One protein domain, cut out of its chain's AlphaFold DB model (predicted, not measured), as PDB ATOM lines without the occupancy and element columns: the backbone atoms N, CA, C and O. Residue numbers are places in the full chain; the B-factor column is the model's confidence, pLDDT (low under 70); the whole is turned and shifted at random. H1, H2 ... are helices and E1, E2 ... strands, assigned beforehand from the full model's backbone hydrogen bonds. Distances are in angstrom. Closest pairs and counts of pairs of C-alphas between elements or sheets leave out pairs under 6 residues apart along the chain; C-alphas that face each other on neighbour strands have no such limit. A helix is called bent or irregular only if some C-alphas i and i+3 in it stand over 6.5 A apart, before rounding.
ATOM      1  N   CYS A   5     490.222 499.921 340.441       96.69
ATOM      2  CA  CYS A   5     490.681 500.325 341.755       96.69
ATOM      3  C   CYS A   5     489.492 500.525 342.702       96.69
ATOM      4  O   CYS A   5     488.370 500.832 342.290       96.69
ATOM      5  N   LEU A   6     489.753 500.299 343.984       97.56
ATOM      6  CA  LEU A   6     488.796 500.420 345.070       97.56
ATOM      7  C   LEU A   6     489.132 501.666 345.887       97.56
ATOM      8  O   LEU A   6     490.230 501.763 346.445       97.56
ATOM      9  N   VAL A   7     488.188 502.600 345.957       98.00
ATOM     10  CA  VAL A   7     488.335 503.890 346.640       98.00
ATOM     11  C   VAL A   7     487.426 503.936 347.860       98.00
ATOM     12  O   VAL A   7     486.240 503.632 347.767       98.00
ATOM     13  N   VAL A   8     487.973 504.351 349.002       97.75
ATOM     14  CA  VAL A   8     487.191 504.703 350.197       97.75
ATOM     15  C   VAL A   8     486.978 506.207 350.185       97.75
ATOM     16  O   VAL A   8     487.953 506.958 350.129       97.75
ATOM     17  N   THR A   9     485.723 506.661 350.236       97.12
ATOM     18  CA  THR A   9     485.398 508.090 350.071       97.12
ATOM     19  C   THR A   9     485.641 508.910 351.340       97.12
ATOM     20  O   THR A   9     485.761 510.133 351.278       97.12
ATOM     21  N   GLY A  10     485.710 508.239 352.494       95.19
ATOM     22  CA  GLY A  10     485.780 508.859 353.820       95.19
ATOM     23  C   GLY A  10     484.412 509.224 354.393       95.19
ATOM     24  O   GLY A  10     484.331 509.647 355.545       95.19
ATOM     25  N   ARG A  11     483.335 509.048 353.619       96.56
ATOM     26  CA  ARG A  11     481.962 509.206 354.100       96.56
ATOM     27  C   ARG A  11     481.456 507.893 354.687       96.56
ATOM     28  O   ARG A  11     481.815 506.800 354.244       96.56
ATOM     29  N   LEU A  12     480.618 508.027 355.704       97.56
ATOM     30  CA  LEU A  12     479.911 506.918 356.326       97.56
ATOM     31  C   LEU A  12     478.540 506.769 355.674       97.56
ATOM     32  O   LEU A  12     477.969 507.751 355.197       97.56
ATOM     33  N   LEU A  13     478.011 505.548 355.669       97.25
ATOM     34  CA  LEU A  13     476.615 505.325 355.305       97.25
ATOM     35  C   LEU A  13     475.691 505.951 356.361       97.25
ATOM     36  O   LEU A  13     476.053 506.058 357.534       97.25
ATOM     37  N   GLU A  14     474.498 506.373 355.943       97.06
ATOM     38  CA  GLU A  14     473.539 507.036 356.832       97.06
ATOM     39  C   GLU A  14     473.191 506.176 358.058       97.06
ATOM     40  O   GLU A  14     473.041 504.955 357.975       97.06
ATOM     41  N   GLY A  15     473.076 506.830 359.218       96.94
ATOM     42  CA  GLY A  15     472.723 506.184 360.486       96.94
ATOM     43  C   GLY A  15     473.844 505.378 361.152       96.94
ATOM     44  O   GLY A  15     473.595 504.739 362.172       96.94
ATOM     45  N   GLN A  16     475.065 505.385 360.612       97.75
ATOM     46  CA  GLN A  16     476.203 504.701 361.224       97.75
ATOM     47  C   GLN A  16     476.918 505.573 362.265       97.75
ATOM     48  O   GLN A  16     477.153 506.759 362.044       97.75
ATOM     49  N   ASP A  17     477.329 504.954 363.374       97.44
ATOM     50  CA  ASP A  17     478.211 505.579 364.362       97.44
ATOM     51  C   ASP A  17     479.666 505.607 363.866       97.44
ATOM     52  O   ASP A  17     480.223 504.577 363.468       97.44
ATOM     53  N   ALA A  18     480.283 506.788 363.885       96.06
ATOM     54  CA  ALA A  18     481.589 507.007 363.274       96.06
ATOM     55  C   ALA A  18     482.713 506.234 363.965       96.06
ATOM     56  O   ALA A  18     483.523 505.601 363.283       96.06
ATOM     57  N   ASP A  19     482.750 506.245 365.297       96.38
ATOM     58  CA  ASP A  19     483.800 505.571 366.056       96.38
ATOM     59  C   ASP A  19     483.665 504.046 365.950       96.38
ATOM     60  O   ASP A  19     484.658 503.348 365.728       96.38
ATOM     61  N   ALA A  20     482.439 503.510 365.990       97.62
ATOM     62  CA  ALA A  20     482.193 502.084 365.798       97.62
ATOM     63  C   ALA A  20     482.554 501.601 364.382       97.62
ATOM     64  O   ALA A  20     483.133 500.521 364.237       97.62
ATOM     65  N   VAL A  21     482.241 502.371 363.329       97.69
ATOM     66  CA  VAL A  21     482.656 502.031 361.954       97.69
ATOM     67  C   VAL A  21     484.176 502.053 361.832       97.69
ATOM     68  O   VAL A  21     484.758 501.108 361.296       97.69
ATOM     69  N   GLN A  22     484.827 503.094 362.353       96.50
ATOM     70  CA  GLN A  22     486.285 503.198 362.329       96.50
ATOM     71  C   GLN A  22     486.946 502.040 363.083       96.50
ATOM     72  O   GLN A  22     487.922 501.493 362.579       96.50
ATOM     73  N   ALA A  23     486.379 501.586 364.207       96.62
ATOM     74  CA  ALA A  23     486.865 500.417 364.944       96.62
ATOM     75  C   ALA A  23     486.807 499.129 364.131       96.62
ATOM     76  O   ALA A  23     487.802 498.409 364.031       96.62
ATOM     77  N   ARG A  24     485.653 498.851 363.514       97.56
ATOM     78  CA  ARG A  24     485.476 497.662 362.671       97.56
ATOM     79  C   ARG A  24     486.399 497.693 361.460       97.56
ATOM     80  O   ARG A  24     486.963 496.666 361.097       97.56
ATOM     81  N   MET A  25     486.575 498.865 360.857       96.88
ATOM     82  CA  MET A  25     487.500 499.046 359.747       96.88
ATOM     83  C   MET A  25     488.953 498.849 360.195       96.88
ATOM     84  O   MET A  25     489.644 498.028 359.605       96.88
ATOM     85  N   ALA A  26     489.414 499.500 361.267       96.00
ATOM     86  CA  ALA A  26     490.768 499.309 361.795       96.00
ATOM     87  C   ALA A  26     491.063 497.823 362.062       96.00
ATOM     88  O   ALA A  26     492.082 497.298 361.610       96.00
ATOM     89  N   GLN A  27     490.113 497.112 362.680       95.81
ATOM     90  CA  GLN A  27     490.199 495.669 362.894       95.81
ATOM     91  C   GLN A  27     490.268 494.877 361.577       95.81
ATOM     92  O   GLN A  27     491.110 493.989 361.451       95.81
ATOM     93  N   ALA A  28     489.425 495.192 360.588       91.81
ATOM     94  CA  ALA A  28     489.408 494.515 359.288       91.81
ATOM     95  C   ALA A  28     490.708 494.716 358.490       91.81
ATOM     96  O   ALA A  28     491.132 493.815 357.766       91.81
ATOM     97  N   PHE A  29     491.359 495.872 358.644       89.06
ATOM     98  CA  PHE A  29     492.663 496.169 358.048       89.06
ATOM     99  C   PHE A  29     493.843 495.656 358.892       89.06
ATOM    100  O   PHE A  29     494.983 495.715 358.435       89.06
ATOM    101  N   GLY A  30     493.595 495.144 360.104       92.12
ATOM    102  CA  GLY A  30     494.646 494.711 361.028       92.12
ATOM    103  C   GLY A  30     495.538 495.864 361.498       92.12
ATOM    104  O   GLY A  30     496.740 495.680 361.671       92.12
ATOM    105  N   MET A  31     494.964 497.058 361.655       90.25
ATOM    106  CA  MET A  31     495.660 498.283 362.047       90.25
ATOM    107  C   MET A  31     495.236 498.734 363.447       90.25
ATOM    108  O   MET A  31     494.105 498.505 363.875       90.25
ATOM    109  N   GLU A  32     496.141 499.416 364.147       94.44
ATOM    110  CA  GLU A  32     495.790 500.161 365.357       94.44
ATOM    111  C   GLU A  32     494.863 501.335 364.983       94.44
ATOM    112  O   GLU A  32     494.931 501.866 363.871       94.44
ATOM    113  N   MET A  33     493.951 501.704 365.884       95.75
ATOM    114  CA  MET A  33     492.899 502.682 365.616       95.75
ATOM    115  C   MET A  33     493.448 504.058 365.225       95.75
ATOM    116  O   MET A  33     492.996 504.636 364.233       95.75
ATOM    117  N   ALA A  34     494.387 504.607 365.999       93.31
ATOM    118  CA  ALA A  34     494.945 505.928 365.732       93.31
ATOM    119  C   ALA A  34     495.710 505.939 364.400       93.31
ATOM    120  O   ALA A  34     495.543 506.861 363.598       93.31
ATOM    121  N   ASP A  35     496.471 504.880 364.114       87.50
ATOM    122  CA  ASP A  35     497.141 504.695 362.823       87.50
ATOM    123  C   ASP A  35     496.148 504.599 361.656       87.50
ATOM    124  O   ASP A  35     496.352 505.215 360.608       87.50
ATOM    125  N   PHE A  36     495.064 503.840 361.818       94.12
ATOM    126  CA  PHE A  36     494.030 503.682 360.801       94.12
ATOM    127  C   PHE A  36     493.318 505.008 360.507       94.12
ATOM    128  O   PHE A  36     493.177 505.389 359.340       94.12
ATOM    129  N   ARG A  37     492.937 505.755 361.549       95.06
ATOM    130  CA  ARG A  37     492.309 507.076 361.415       95.06
ATOM    131  C   ARG A  37     493.209 508.031 360.634       95.06
ATOM    132  O   ARG A  37     492.771 508.580 359.622       95.06
ATOM    133  N   LYS A  38     494.477 508.142 361.041       91.56
ATOM    134  CA  LYS A  38     495.467 509.030 360.417       91.56
ATOM    135  C   LYS A  38     495.776 508.654 358.966       91.56
ATOM    136  O   LYS A  38     495.922 509.514 358.103       91.56
ATOM    137  N   ARG A  39     495.916 507.359 358.667       89.38
ATOM    138  CA  ARG A  39     496.394 506.898 357.350       89.38
ATOM    139  C   ARG A  39     495.287 506.681 356.328       89.38
ATOM    140  O   ARG A  39     495.568 506.790 355.138       89.38
ATOM    141  N   VAL A  40     494.077 506.345 356.767       93.19
ATOM    142  CA  VAL A  40     492.962 505.997 355.876       93.19
ATOM    143  C   VAL A  40     491.889 507.076 355.921       93.19
ATOM    144  O   VAL A  40     491.609 507.690 354.900       93.19
ATOM    145  N   PHE A  41     491.310 507.367 357.086       93.88
ATOM    146  CA  PHE A  41     490.165 508.284 357.162       93.88
ATOM    147  C   PHE A  41     490.535 509.750 356.919       93.88
ATOM    148  O   PHE A  41     489.870 510.420 356.133       93.88
ATOM    149  N   GLU A  42     491.610 510.251 357.529       94.69
ATOM    150  CA  GLU A  42     492.050 511.643 357.336       94.69
ATOM    151  C   GLU A  42     492.492 511.913 355.889       94.69
ATOM    152  O   GLU A  42     492.291 513.011 355.368       94.69
ATOM    153  N   ARG A  43     493.013 510.884 355.212       95.62
ATOM    154  CA  ARG A  43     493.488 510.948 353.821       95.62
ATOM    155  C   ARG A  43     492.419 510.615 352.785       95.62
ATOM    156  O   ARG A  43     492.687 510.723 351.589       95.62
ATOM    157  N   ALA A  44     491.222 510.211 353.208       96.88
ATOM    158  CA  ALA A  44     490.139 509.897 352.290       96.88
ATOM    159  C   ALA A  44     489.635 511.173 351.584       96.88
ATOM    160  O   ALA A  44     489.606 512.230 352.207       96.88
ATOM    161  N   PRO A  45     489.225 511.136 350.308       97.88
ATOM    162  CA  PRO A  45     489.114 509.945 349.480       97.88
ATOM    163  C   PRO A  45     490.491 509.416 349.053       97.88
ATOM    164  O   PRO A  45     491.356 510.194 348.663       97.88
ATOM    165  N   LEU A  46     490.692 508.095 349.130       97.06
ATOM    166  CA  LEU A  46     491.924 507.430 348.683       97.06
ATOM    167  C   LEU A  46     491.662 506.045 348.090       97.06
ATOM    168  O   LEU A  46     490.734 505.340 348.497       97.06
ATOM    169  N   ILE A  47     492.540 505.629 347.182       96.31
ATOM    170  CA  ILE A  47     492.618 504.247 346.714       96.31
ATOM    171  C   ILE A  47     493.213 503.362 347.817       96.31
ATOM    172  O   ILE A  47     494.315 503.615 348.303       96.31
ATOM    173  N   ILE A  48     492.518 502.278 348.156       94.81
ATOM    174  CA  ILE A  48     492.998 501.257 349.103       94.81
ATOM    175  C   ILE A  48     493.487 499.980 348.407       94.81
ATOM    176  O   ILE A  48     494.242 499.211 348.997       94.81
ATOM    177  N   ARG A  49     493.068 499.738 347.156       93.50
ATOM    178  CA  ARG A  49     493.524 498.598 346.348       93.50
ATOM    179  C   ARG A  49     493.385 498.867 344.849       93.50
ATOM    180  O   ARG A  49     492.445 499.533 344.429       93.50
ATOM    181  N   ARG A  50     494.310 498.325 344.056       93.75
ATOM    182  CA  ARG A  50     494.417 498.480 342.592       93.75
ATOM    183  C   ARG A  50     494.539 497.126 341.897       93.75
ATOM    184  O   ARG A  50     494.730 496.113 342.576       93.75
ATOM    185  N   GLY A  51     494.449 497.115 340.568       90.44
ATOM    186  CA  GLY A  51     494.674 495.925 339.747       90.44
ATOM    187  C   GLY A  51     493.620 494.828 339.906       90.44
ATOM    188  O   GLY A  51     493.883 493.687 339.539       90.44
ATOM    189  N   LEU A  52     492.450 495.140 340.466       90.25
ATOM    190  CA  LEU A  52     491.370 494.172 340.641       90.25
ATOM    191  C   LEU A  52     490.634 493.964 339.318       90.25
ATOM    192  O   LEU A  52     490.463 494.908 338.553       90.25
ATOM    193  N   ASP A  53     490.156 492.753 339.059       96.38
ATOM    194  CA  ASP A  53     489.078 492.577 338.090       96.38
ATOM    195  C   ASP A  53     487.764 493.179 338.631       96.38
ATOM    196  O   ASP A  53     487.629 493.496 339.820       96.38
ATOM    197  N   GLN A  54     486.791 493.371 337.739       96.75
ATOM    198  CA  GLN A  54     485.522 494.027 338.053       96.75
ATOM    199  C   GLN A  54     484.740 493.327 339.176       96.75
ATOM    200  O   GLN A  54     484.191 494.004 340.051       96.75
ATOM    201  N   ASP A  55     484.698 491.996 339.170       96.56
ATOM    202  CA  ASP A  55     483.908 491.219 340.125       96.56
ATOM    203  C   ASP A  55     484.555 491.245 341.510       96.56
ATOM    204  O   ASP A  55     483.886 491.516 342.512       96.56
ATOM    205  N   ALA A  56     485.879 491.076 341.577       93.88
ATOM    206  CA  ALA A  56     486.641 491.186 342.814       93.88
ATOM    207  C   ALA A  56     486.562 492.594 343.424       93.88
ATOM    208  O   ALA A  56     486.462 492.729 344.650       93.88
ATOM    209  N   ALA A  57     486.587 493.643 342.594       96.44
ATOM    210  CA  ALA A  57     486.427 495.023 343.045       96.44
ATOM    211  C   ALA A  57     485.027 495.273 343.621       96.44
ATOM    212  O   ALA A  57     484.901 495.822 344.718       96.44
ATOM    213  N   ASN A  58     483.977 494.810 342.936       98.06
ATOM    214  CA  ASN A  58     482.592 494.925 343.399       98.06
ATOM    215  C   ASN A  58     482.342 494.153 344.702       98.06
ATOM    216  O   ASN A  58     481.672 494.664 345.607       98.06
ATOM    217  N   ALA A  59     482.898 492.945 344.830       96.75
ATOM    218  CA  ALA A  59     482.790 492.140 346.043       96.75
ATOM    219  C   ALA A  59     483.433 492.847 347.246       96.75
ATOM    220  O   ALA A  59     482.815 492.963 348.305       96.75
ATOM    221  N   GLN A  60     484.637 493.401 347.073       97.31
ATOM    222  CA  GLN A  60     485.321 494.142 348.136       97.31
ATOM    223  C   GLN A  60     484.629 495.468 348.469       97.31
ATOM    224  O   GLN A  60     484.491 495.799 349.645       97.31
ATOM    225  N   ALA A  61     484.124 496.202 347.473       97.75
ATOM    226  CA  ALA A  61     483.320 497.399 347.720       97.75
ATOM    227  C   ALA A  61     482.065 497.072 348.540       97.75
ATOM    228  O   ALA A  61     481.725 497.795 349.474       97.75
ATOM    229  N   THR A  62     481.407 495.952 348.239       98.12
ATOM    230  CA  THR A  62     480.246 495.473 349.000       98.12
ATOM    231  C   THR A  62     480.619 495.146 350.443       98.12
ATOM    232  O   THR A  62     479.919 495.569 351.360       98.12
ATOM    233  N   GLN A  63     481.747 494.469 350.666       97.06
ATOM    234  CA  GLN A  63     482.246 494.173 352.011       97.06
ATOM    235  C   GLN A  63     482.525 495.451 352.817       97.06
ATOM    236  O   GLN A  63     482.153 495.536 353.983       97.06
ATOM    237  N   LEU A  64     483.122 496.479 352.209       97.25
ATOM    238  CA  LEU A  64     483.365 497.762 352.880       97.25
ATOM    239  C   LEU A  64     482.064 498.499 353.211       97.25
ATOM    240  O   LEU A  64     481.910 499.015 354.318       97.25
ATOM    241  N   ARG A  65     481.087 498.472 352.302       97.94
ATOM    242  CA  ARG A  65     479.751 499.024 352.562       97.94
ATOM    243  C   ARG A  65     479.055 498.311 353.721       97.94
ATOM    244  O   ARG A  65     478.445 498.974 354.551       97.94
ATOM    245  N   GLN A  66     479.222 496.995 353.857       97.56
ATOM    246  CA  GLN A  66     478.723 496.241 355.018       97.56
ATOM    247  C   GLN A  66     479.388 496.656 356.341       97.56
ATOM    248  O   GLN A  66     478.775 496.513 357.396       97.56
ATOM    249  N   LEU A  67     480.609 497.201 356.309       97.19
ATOM    250  CA  LEU A  67     481.267 497.755 357.498       97.19
ATOM    251  C   LEU A  67     480.748 499.155 357.876       97.19
ATOM    252  O   LEU A  67     480.972 499.590 359.010       97.19
ATOM    253  N   GLY A  68     480.013 499.818 356.975       97.75
ATOM    254  CA  GLY A  68     479.381 501.122 357.189       97.75
ATOM    255  C   GLY A  68     480.073 502.297 356.493       97.75
ATOM    256  O   GLY A  68     479.736 503.443 356.785       97.75
ATOM    257  N   VAL A  69     481.027 502.047 355.589       98.00
ATOM    258  CA  VAL A  69     481.712 503.099 354.814       98.00
ATOM    259  C   VAL A  69     481.236 503.134 353.367       98.00
ATOM    260  O   VAL A  69     480.909 502.108 352.775       98.00
ATOM    261  N   GLU A  70     481.236 504.314 352.759       98.12
ATOM    262  CA  GLU A  70     481.033 504.426 351.321       98.12
ATOM    263  C   GLU A  70     482.335 504.077 350.580       98.12
ATOM    264  O   GLU A  70     483.419 504.603 350.862       98.12
ATOM    265  N   ALA A  71     482.214 503.154 349.630       98.00
ATOM    266  CA  ALA A  71     483.304 502.694 348.783       98.00
ATOM    267  C   ALA A  71     482.857 502.675 347.322       98.00
ATOM    268  O   ALA A  71     481.739 502.241 347.022       98.00
ATOM    269  N   ASP A  72     483.747 503.092 346.430       98.12
ATOM    270  CA  ASP A  72     483.523 503.184 344.991       98.12
ATOM    271  C   ASP A  72     484.518 502.314 344.221       98.12
ATOM    272  O   ASP A  72     485.669 502.135 344.626       98.12
ATOM    273  N   VAL A  73     484.063 501.791 343.084       98.00
ATOM    274  CA  VAL A  73     484.890 501.053 342.125       98.00
ATOM    275  C   VAL A  73     485.102 501.936 340.907       98.00
ATOM    276  O   VAL A  73     484.134 502.369 340.280       98.00
ATOM    277  N   LEU A  74     486.361 502.200 340.569       97.25
ATOM    278  CA  LEU A  74     486.744 503.082 339.468       97.25
ATOM    279  C   LEU A  74     487.697 502.370 338.499       97.25
ATOM    280  O   LEU A  74     488.352 501.402 338.892       97.25
ATOM    281  N   PRO A  75     487.775 502.809 337.232       96.81
ATOM    282  CA  PRO A  75     488.832 502.389 336.311       96.81
ATOM    283  C   PRO A  75     490.237 502.626 336.891       96.81
ATOM    284  O   PRO A  75     490.466 503.610 337.592       96.81
ATOM    285  N   ASP A  76     491.165 501.705 336.625       93.62
ATOM    286  CA  ASP A  76     492.579 501.779 337.033       93.62
ATOM    287  C   ASP A  76     493.503 502.131 335.851       93.62
ATOM    288  O   ASP A  76     494.607 501.609 335.725       93.62
ATOM    289  N   ASP A  77     493.012 502.955 334.927       81.44
ATOM    290  CA  ASP A  77     493.668 503.313 333.662       81.44
ATOM    291  C   ASP A  77     494.193 504.758 333.627       81.44
ATOM    292  O   ASP A  77     494.976 505.109 332.746       81.44
ATOM    293  N   ALA A  78     493.791 505.590 334.589       81.75
ATOM    294  CA  ALA A  78     494.136 507.004 334.619       81.75
ATOM    295  C   ALA A  78     495.423 507.290 335.418       81.75
ATOM    296  O   ALA A  78     495.738 506.573 336.379       81.75
ATOM    297  N   PRO A  79     496.136 508.386 335.089       90.69
ATOM    298  CA  PRO A  79     497.145 508.963 335.966       90.69
ATOM    299  C   PRO A  79     496.588 509.171 337.374       90.69
ATOM    300  O   PRO A  79     495.406 509.472 337.565       90.69
ATOM    301  N   LEU A  80     497.453 509.007 338.371       94.69
ATOM    302  CA  LEU A  80     497.082 509.288 339.746       94.69
ATOM    303  C   LEU A  80     497.223 510.777 340.042       94.69
ATOM    304  O   LEU A  80     498.145 511.439 339.565       94.69
ATOM    305  N   ILE A  81     496.322 511.271 340.877       96.44
ATOM    306  CA  ILE A  81     496.322 512.625 341.406       96.44
ATOM    307  C   ILE A  81     496.252 512.611 342.933       96.44
ATOM    308  O   ILE A  81     495.789 511.649 343.560       96.44
ATOM    309  N   TRP A  82     496.669 513.721 343.520       96.00
ATOM    310  CA  TRP A  82     496.529 514.043 344.932       96.00
ATOM    311  C   TRP A  82     495.665 515.287 345.083       96.00
ATOM    312  O   TRP A  82     495.741 516.194 344.259       96.00
ATOM    313  N   LEU A  83     494.857 515.333 346.140       97.12
ATOM    314  CA  LEU A  83     494.033 516.491 346.487       97.12
ATOM    315  C   LEU A  83     494.584 517.152 347.747       97.12
ATOM    316  O   LEU A  83     494.880 516.471 348.725       97.12
ATOM    317  N   LEU A  84     494.664 518.474 347.755       96.56
ATOM    318  CA  LEU A  84     494.960 519.278 348.929       96.56
ATOM    319  C   LEU A  84     493.693 520.031 349.321       96.56
ATOM    320  O   LEU A  84     493.207 520.883 348.577       96.56
ATOM    321  N   ARG A  85     493.163 519.703 350.501       95.81
ATOM    322  CA  ARG A  85     491.972 520.328 351.082       95.81
ATOM    323  C   ARG A  85     492.279 520.720 352.513       95.81
ATOM    324  O   ARG A  85     492.647 519.851 353.300       95.81
ATOM    325  N   ASP A  86     492.123 521.996 352.848       95.06
ATOM    326  CA  ASP A  86     492.402 522.515 354.194       95.06
ATOM    327  C   ASP A  86     493.811 522.121 354.688       95.06
ATOM    328  O   ASP A  86     493.984 521.628 355.801       95.06
ATOM    329  N   VAL A  87     494.827 522.250 353.822       92.19
ATOM    330  CA  VAL A  87     496.231 521.846 354.088       92.19
ATOM    331  C   VAL A  87     496.421 520.326 354.285       92.19
ATOM    332  O   VAL A  87     497.536 519.840 354.460       92.19
ATOM    333  N   THR A  88     495.354 519.534 354.191       93.44
ATOM    334  CA  THR A  88     495.398 518.077 354.333       93.44
ATOM    335  C   THR A  88     495.497 517.407 352.969       93.44
ATOM    336  O   THR A  88     494.653 517.613 352.092       93.44
ATOM    337  N   LEU A  89     496.519 516.567 352.809       93.31
ATOM    338  CA  LEU A  89     496.751 515.783 351.601       93.31
ATOM    339  C   LEU A  89     495.857 514.533 351.576       93.31
ATOM    340  O   LEU A  89     495.921 513.688 352.472       93.31
ATOM    341  N   ARG A  90     495.063 514.385 350.517       96.31
ATOM    342  CA  ARG A  90     494.142 513.268 350.270       96.31
ATOM    343  C   ARG A  90     494.523 512.532 348.987       96.31
ATOM    344  O   ARG A  90     495.084 513.129 348.068       96.31
ATOM    345  N   GLY A  91     494.212 511.243 348.925       93.81
ATOM    346  CA  GLY A  91     494.552 510.374 347.798       93.81
ATOM    347  C   GLY A  91     495.601 509.302 348.125       93.81
ATOM    348  O   GLY A  91     495.903 509.060 349.300       93.81
ATOM    349  N   PRO A  92     496.136 508.615 347.101       96.31
ATOM    350  CA  PRO A  92     496.009 508.926 345.671       96.31
ATOM    351  C   PRO A  92     494.630 508.564 345.094       96.31
ATOM    352  O   PRO A  92     493.936 507.710 345.654       96.31
ATOM    353  N   LEU A  93     494.240 509.191 343.979       97.00
ATOM    354  CA  LEU A  93     492.986 508.946 343.241       97.00
ATOM    355  C   LEU A  93     493.229 508.885 341.727       97.00
ATOM    356  O   LEU A  93     494.161 509.535 341.262       97.00
ATOM    357  N   PRO A  94     492.404 508.172 340.939       96.06
ATOM    358  CA  PRO A  94     492.451 508.278 339.482       96.06
ATOM    359  C   PRO A  94     492.005 509.678 339.046       96.06
ATOM    360  O   PRO A  94     491.035 510.210 339.587       96.06
ATOM    361  N   GLU A  95     492.659 510.264 338.046       95.06
ATOM    362  CA  GLU A  95     492.325 511.601 337.529       95.06
ATOM    363  C   GLU A  95     490.867 511.713 337.056       95.06
ATOM    364  O   GLU A  95     490.199 512.715 337.300       95.06
ATOM    365  N   THR A  96     490.310 510.643 336.484       95.06
ATOM    366  CA  THR A  96     488.894 510.573 336.078       95.06
ATOM    367  C   THR A  96     487.916 510.743 337.247       95.06
ATOM    368  O   THR A  96     486.746 511.071 337.044       95.06
ATOM    369  N   ALA A  97     488.382 510.553 338.483       95.75
ATOM    370  CA  ALA A  97     487.608 510.722 339.705       95.75
ATOM    371  C   ALA A  97     487.660 512.150 340.271       95.75
ATOM    372  O   ALA A  97     486.932 512.451 341.221       95.75
ATOM    373  N   LEU A  98     488.497 513.028 339.706       95.00
ATOM    374  CA  LEU A  98     488.729 514.384 340.200       95.00
ATOM    375  C   LEU A  98     487.412 515.158 340.335       95.00
ATOM    376  O   LEU A  98     487.080 515.614 341.426       95.00
ATOM    377  N   GLY A  99     486.591 515.179 339.282       94.75
ATOM    378  CA  GLY A  99     485.296 515.866 339.300       94.75
ATOM    379  C   GLY A  99     484.254 515.278 340.257       94.75
ATOM    380  O   GLY A  99     483.282 515.952 340.583       94.75
ATOM    381  N   ARG A 100     484.447 514.040 340.731       95.69
ATOM    382  CA  ARG A 100     483.558 513.401 341.713       95.69
ATOM    383  C   ARG A 100     483.931 513.760 343.151       95.69
ATOM    384  O   ARG A 100     483.040 513.875 343.991       95.69
ATOM    385  N   TYR A 101     485.224 513.874 343.449       96.50
ATOM    386  CA  TYR A 101     485.718 513.971 344.827       96.50
ATOM    387  C   TYR A 101     486.269 515.337 345.219       96.50
ATOM    388  O   TYR A 101     486.280 515.655 346.417       96.50
ATOM    389  N   ALA A 102     486.730 516.127 344.252       96.44
ATOM    390  CA  ALA A 102     487.194 517.475 344.513       96.44
ATOM    391  C   ALA A 102     486.015 518.404 344.830       96.44
ATOM    392  O   ALA A 102     484.903 518.263 344.317       96.44
ATOM    393  N   ARG A 103     486.264 519.348 345.730       95.62
ATOM    394  CA  ARG A 103     485.345 520.410 346.138       95.62
ATOM    395  C   ARG A 103     485.884 521.745 345.656       95.62
ATOM    396  O   ARG A 103     487.079 521.885 345.419       95.62
ATOM    397  N   SER A 104     484.991 522.721 345.531       95.31
ATOM    398  CA  SER A 104     485.396 524.097 345.243       95.31
ATOM    399  C   SER A 104     486.430 524.567 346.269       95.31
ATOM    400  O   SER A 104     486.199 524.418 347.472       95.31
ATOM    401  N   GLY A 105     487.557 525.095 345.788       95.50
ATOM    402  CA  GLY A 105     488.676 525.550 346.616       95.50
ATOM    403  C   GLY A 105     489.733 524.486 346.926       95.50
ATOM    404  O   GLY A 105     490.774 524.829 347.487       95.50
ATOM    405  N   ASP A 106     489.515 523.222 346.548       97.56
ATOM    406  CA  ASP A 106     490.582 522.221 346.594       97.56
ATOM    407  C   ASP A 106     491.695 522.587 345.597       97.56
ATOM    408  O   ASP A 106     491.465 523.236 344.576       97.56
ATOM    409  N   GLN A 107     492.912 522.120 345.866       97.75
ATOM    410  CA  GLN A 107     493.982 522.074 344.869       97.75
ATOM    411  C   GLN A 107     494.296 520.620 344.540       97.75
ATOM    412  O   GLN A 107     494.062 519.726 345.354       97.75
ATOM    413  N   TRP A 108     494.847 520.365 343.363       97.19
ATOM    414  CA  TRP A 108     495.233 519.022 342.960       97.19
ATOM    415  C   TRP A 108     496.580 519.012 342.244       97.19
ATOM    416  O   TRP A 108     496.985 520.006 341.649       97.19
ATOM    417  N   CYS A 109     497.293 517.896 342.315       95.88
ATOM    418  CA  CYS A 109     498.521 517.685 341.554       95.88
ATOM    419  C   CYS A 109     498.579 516.251 341.027       95.88
ATOM    420  O   CYS A 109     497.980 515.342 341.605       95.88
ATOM    421  N   HIS A 110     499.297 516.034 339.926       92.38
ATOM    422  CA  HIS A 110     499.595 514.682 339.456       92.38
ATOM    423  C   HIS A 110     500.592 513.991 340.393       92.38
ATOM    424  O   HIS A 110     501.427 514.642 341.022       92.38
ATOM    425  N   ASP A 111     500.538 512.664 340.471       83.62
ATOM    426  CA  ASP A 111     501.478 511.880 341.266       83.62
ATOM    427  C   ASP A 111     502.933 512.107 340.820       83.62
ATOM    428  O   ASP A 111     503.282 511.955 339.649       83.62
ATOM    429  N   GLY A 112     503.788 512.512 341.763       70.06
ATOM    430  CA  GLY A 112     505.165 512.946 341.497       70.06
ATOM    431  C   GLY A 112     505.312 514.376 340.955       70.06
ATOM    432  O   GLY A 112     506.440 514.827 340.759       70.06
ATOM    433  N   GLY A 113     504.213 515.099 340.735       75.19
ATOM    434  CA  GLY A 113     504.217 516.512 340.367       75.19
ATOM    435  C   GLY A 113     504.457 517.428 341.571       75.19
ATOM    436  O   GLY A 113     504.004 517.155 342.680       75.19
ATOM    437  N   GLN A 114     505.160 518.542 341.348       78.06
ATOM    438  CA  GLN A 114     505.349 519.604 342.353       78.06
ATOM    439  C   GLN A 114     504.384 520.785 342.163       78.06
ATOM    440  O   GLN A 114     504.286 521.653 343.027       78.06
ATOM    441  N   GLN A 115     503.688 520.832 341.024       88.69
ATOM    442  CA  GLN A 115     502.765 521.907 340.683       88.69
ATOM    443  C   GLN A 115     501.352 521.567 341.150       88.69
ATOM    444  O   GLN A 115     500.832 520.495 340.841       88.69
ATOM    445  N   TRP A 116     500.756 522.504 341.881       93.75
ATOM    446  CA  TRP A 116     499.386 522.431 342.369       93.75
ATOM    447  C   TRP A 116     498.482 523.287 341.492       93.75
ATOM    448  O   TRP A 116     498.760 524.465 341.259       93.75
ATOM    449  N   PHE A 117     497.397 522.691 341.017       96.31
ATOM    450  CA  PHE A 117     496.390 523.333 340.192       96.31
ATOM    451  C   PHE A 117     495.148 523.606 341.043       96.31
ATOM    452  O   PHE A 117     494.695 522.704 341.755       96.31
ATOM    453  N   PRO A 118     494.577 524.821 341.000       96.81
ATOM    454  CA  PRO A 118     493.301 525.073 341.650       96.81
ATOM    455  C   PRO A 118     492.206 524.224 340.992       96.81
ATOM    456  O   PRO A 118     492.157 524.086 339.768       96.81
ATOM    457  N   TRP A 119     491.338 523.631 341.810       95.62
ATOM    458  CA  TRP A 119     490.116 522.992 341.347       95.62
ATOM    459  C   TRP A 119     488.953 523.972 341.466       95.62
ATOM    460  O   TRP A 119     488.308 524.104 342.513       95.62
ATOM    461  N   ASP A 120     488.663 524.624 340.350       91.12
ATOM    462  CA  ASP A 120     487.402 525.315 340.173       91.12
ATOM    463  C   ASP A 120     486.396 524.289 339.672       91.12
ATOM    464  O   ASP A 120     486.586 523.676 338.615       91.12
TER     465      ASP A 120
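AT A GLANCE: This is residues 5 to 120 of the 445 residues of an uncharacterized protein of Dyella soli (UniProt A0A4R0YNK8). Two small lobes stand side by side, each an antiparallel sheet of three strands with a helix over one face: H3 over the sheet E2 E1 E3, and the short H4 over the sheet E5 E4 E6. The lobes come together where E2 and E5 meet, and H1 and H2 make a corner at the end of the first sheet where E1 ends. The printed part has 116 residues, with four named helices and six named strands in the order E1 H1 H2 E2 H3 E3 E4 E5 H4 E6. The class is mixed, helices and strands. The whole is compact, with a radius of gyration of the C-alphas of 14.2 A and spans of 37 by 31 by 24 A.

HOW THE PARTS SIT: The sheet of E2, residues 46 to 52, E1, residues 5 to 12, and E3, residues 69 to 75, runs in the order E2 E1 E3 and is only just strongly twisted, with C-alphas up to 4.4 A off its best plane. E1 and E3 are antiparallel at 153 degrees, with N 7 and O 72 within hydrogen-bond range at 2.9 A. E2 and E1 are antiparallel at 149 degrees, with N 6 and O 49 at 2.8 A. H3, residues 54 to 67, is on one face of this sheet as two layers, a helix layer and a sheet layer, at a height over the sheet of 7.8 A. It lies over E1 and E3 and runs along the strands, at 19 degrees to E1 on the local plane; its closest C-alphas to E3 are those of Ala 61 and Ala 71, 5.4 A apart. E2, H3 and E3 form a split strand-helix-strand unit, two strands that run the same way with E1 between them, and its crossover is right-handed. H1, residues 18 to 29, only grazes the sheet with residues 18 to 25, and H2, residues 33 to 41, only grazes it with residues 39 to 41. H1 touches H2 with residues 22 to 27 alone, about perpendicular at 87 degrees; the closest C-alphas, of Ala 26 and Met 33, are 5.5 A apart. H1 and H3 only just touch, with 3 pairs of C-alphas within 8 A, the closest those of Val 21 and Leu 67 at 6.3 A; they run opposite ways at a steep tilt of 45 degrees. The second sheet has the order E5 E4 E6, with E5 at residues 88 to 94, E4 at 80 to 85 and E6 at 107 to 110. E4 and E5 form a hairpin, with N 83 and O 90 at 2.9 A, and E4 and E6 are antiparallel, with N 82 and O 109 at 2.8 A. H4, residues 95 to 101, is on this sheet at a height of 8.8 A, along the strands at 24 degrees to E4 on the local plane. H4 is irregular, with C-alphas 96 and 99 7.2 A apart. E5, H4 and E6 form another split unit, with E4 between its strands and a right-handed crossover. H4 also only grazes the first sheet. The closest C-alphas of E2 and E5, those of Leu 46 and Gly 91, are 4.0 A apart. Every O i to N i+4 pair is within hydrogen-bond range in H1, H2 and H3; in H4 it is 1 of 3, beside 3 of 4 O i to N i+3 pairs.

IN THESE COORDINATES: E1 begins at C-alpha 5, (490.681, 500.325, 341.755), and measures 19.3 A from first to last C-alpha. H3 measures 20.3 A and ends at C-alpha 67, (481.267, 497.755, 357.498). E3 measures 19.8 A, E5 18.0 A, E4 16.6 A, H1 16.4 A and E2 15.5 A. E6 ends at C-alpha 110, (499.595, 514.682, 339.456).

THE WHOLE: The C-alphas of Gly 15 and Gln 114, the two farthest apart, are 39.7 A from each other. The printed part has no cut, and the links between its named elements are tight. After E6, residues 117 to 118 pair antiparallel with residues 107 to 108 of E6. The mean pLDDT of the printed part is 94.6, and no printed residue is under 70.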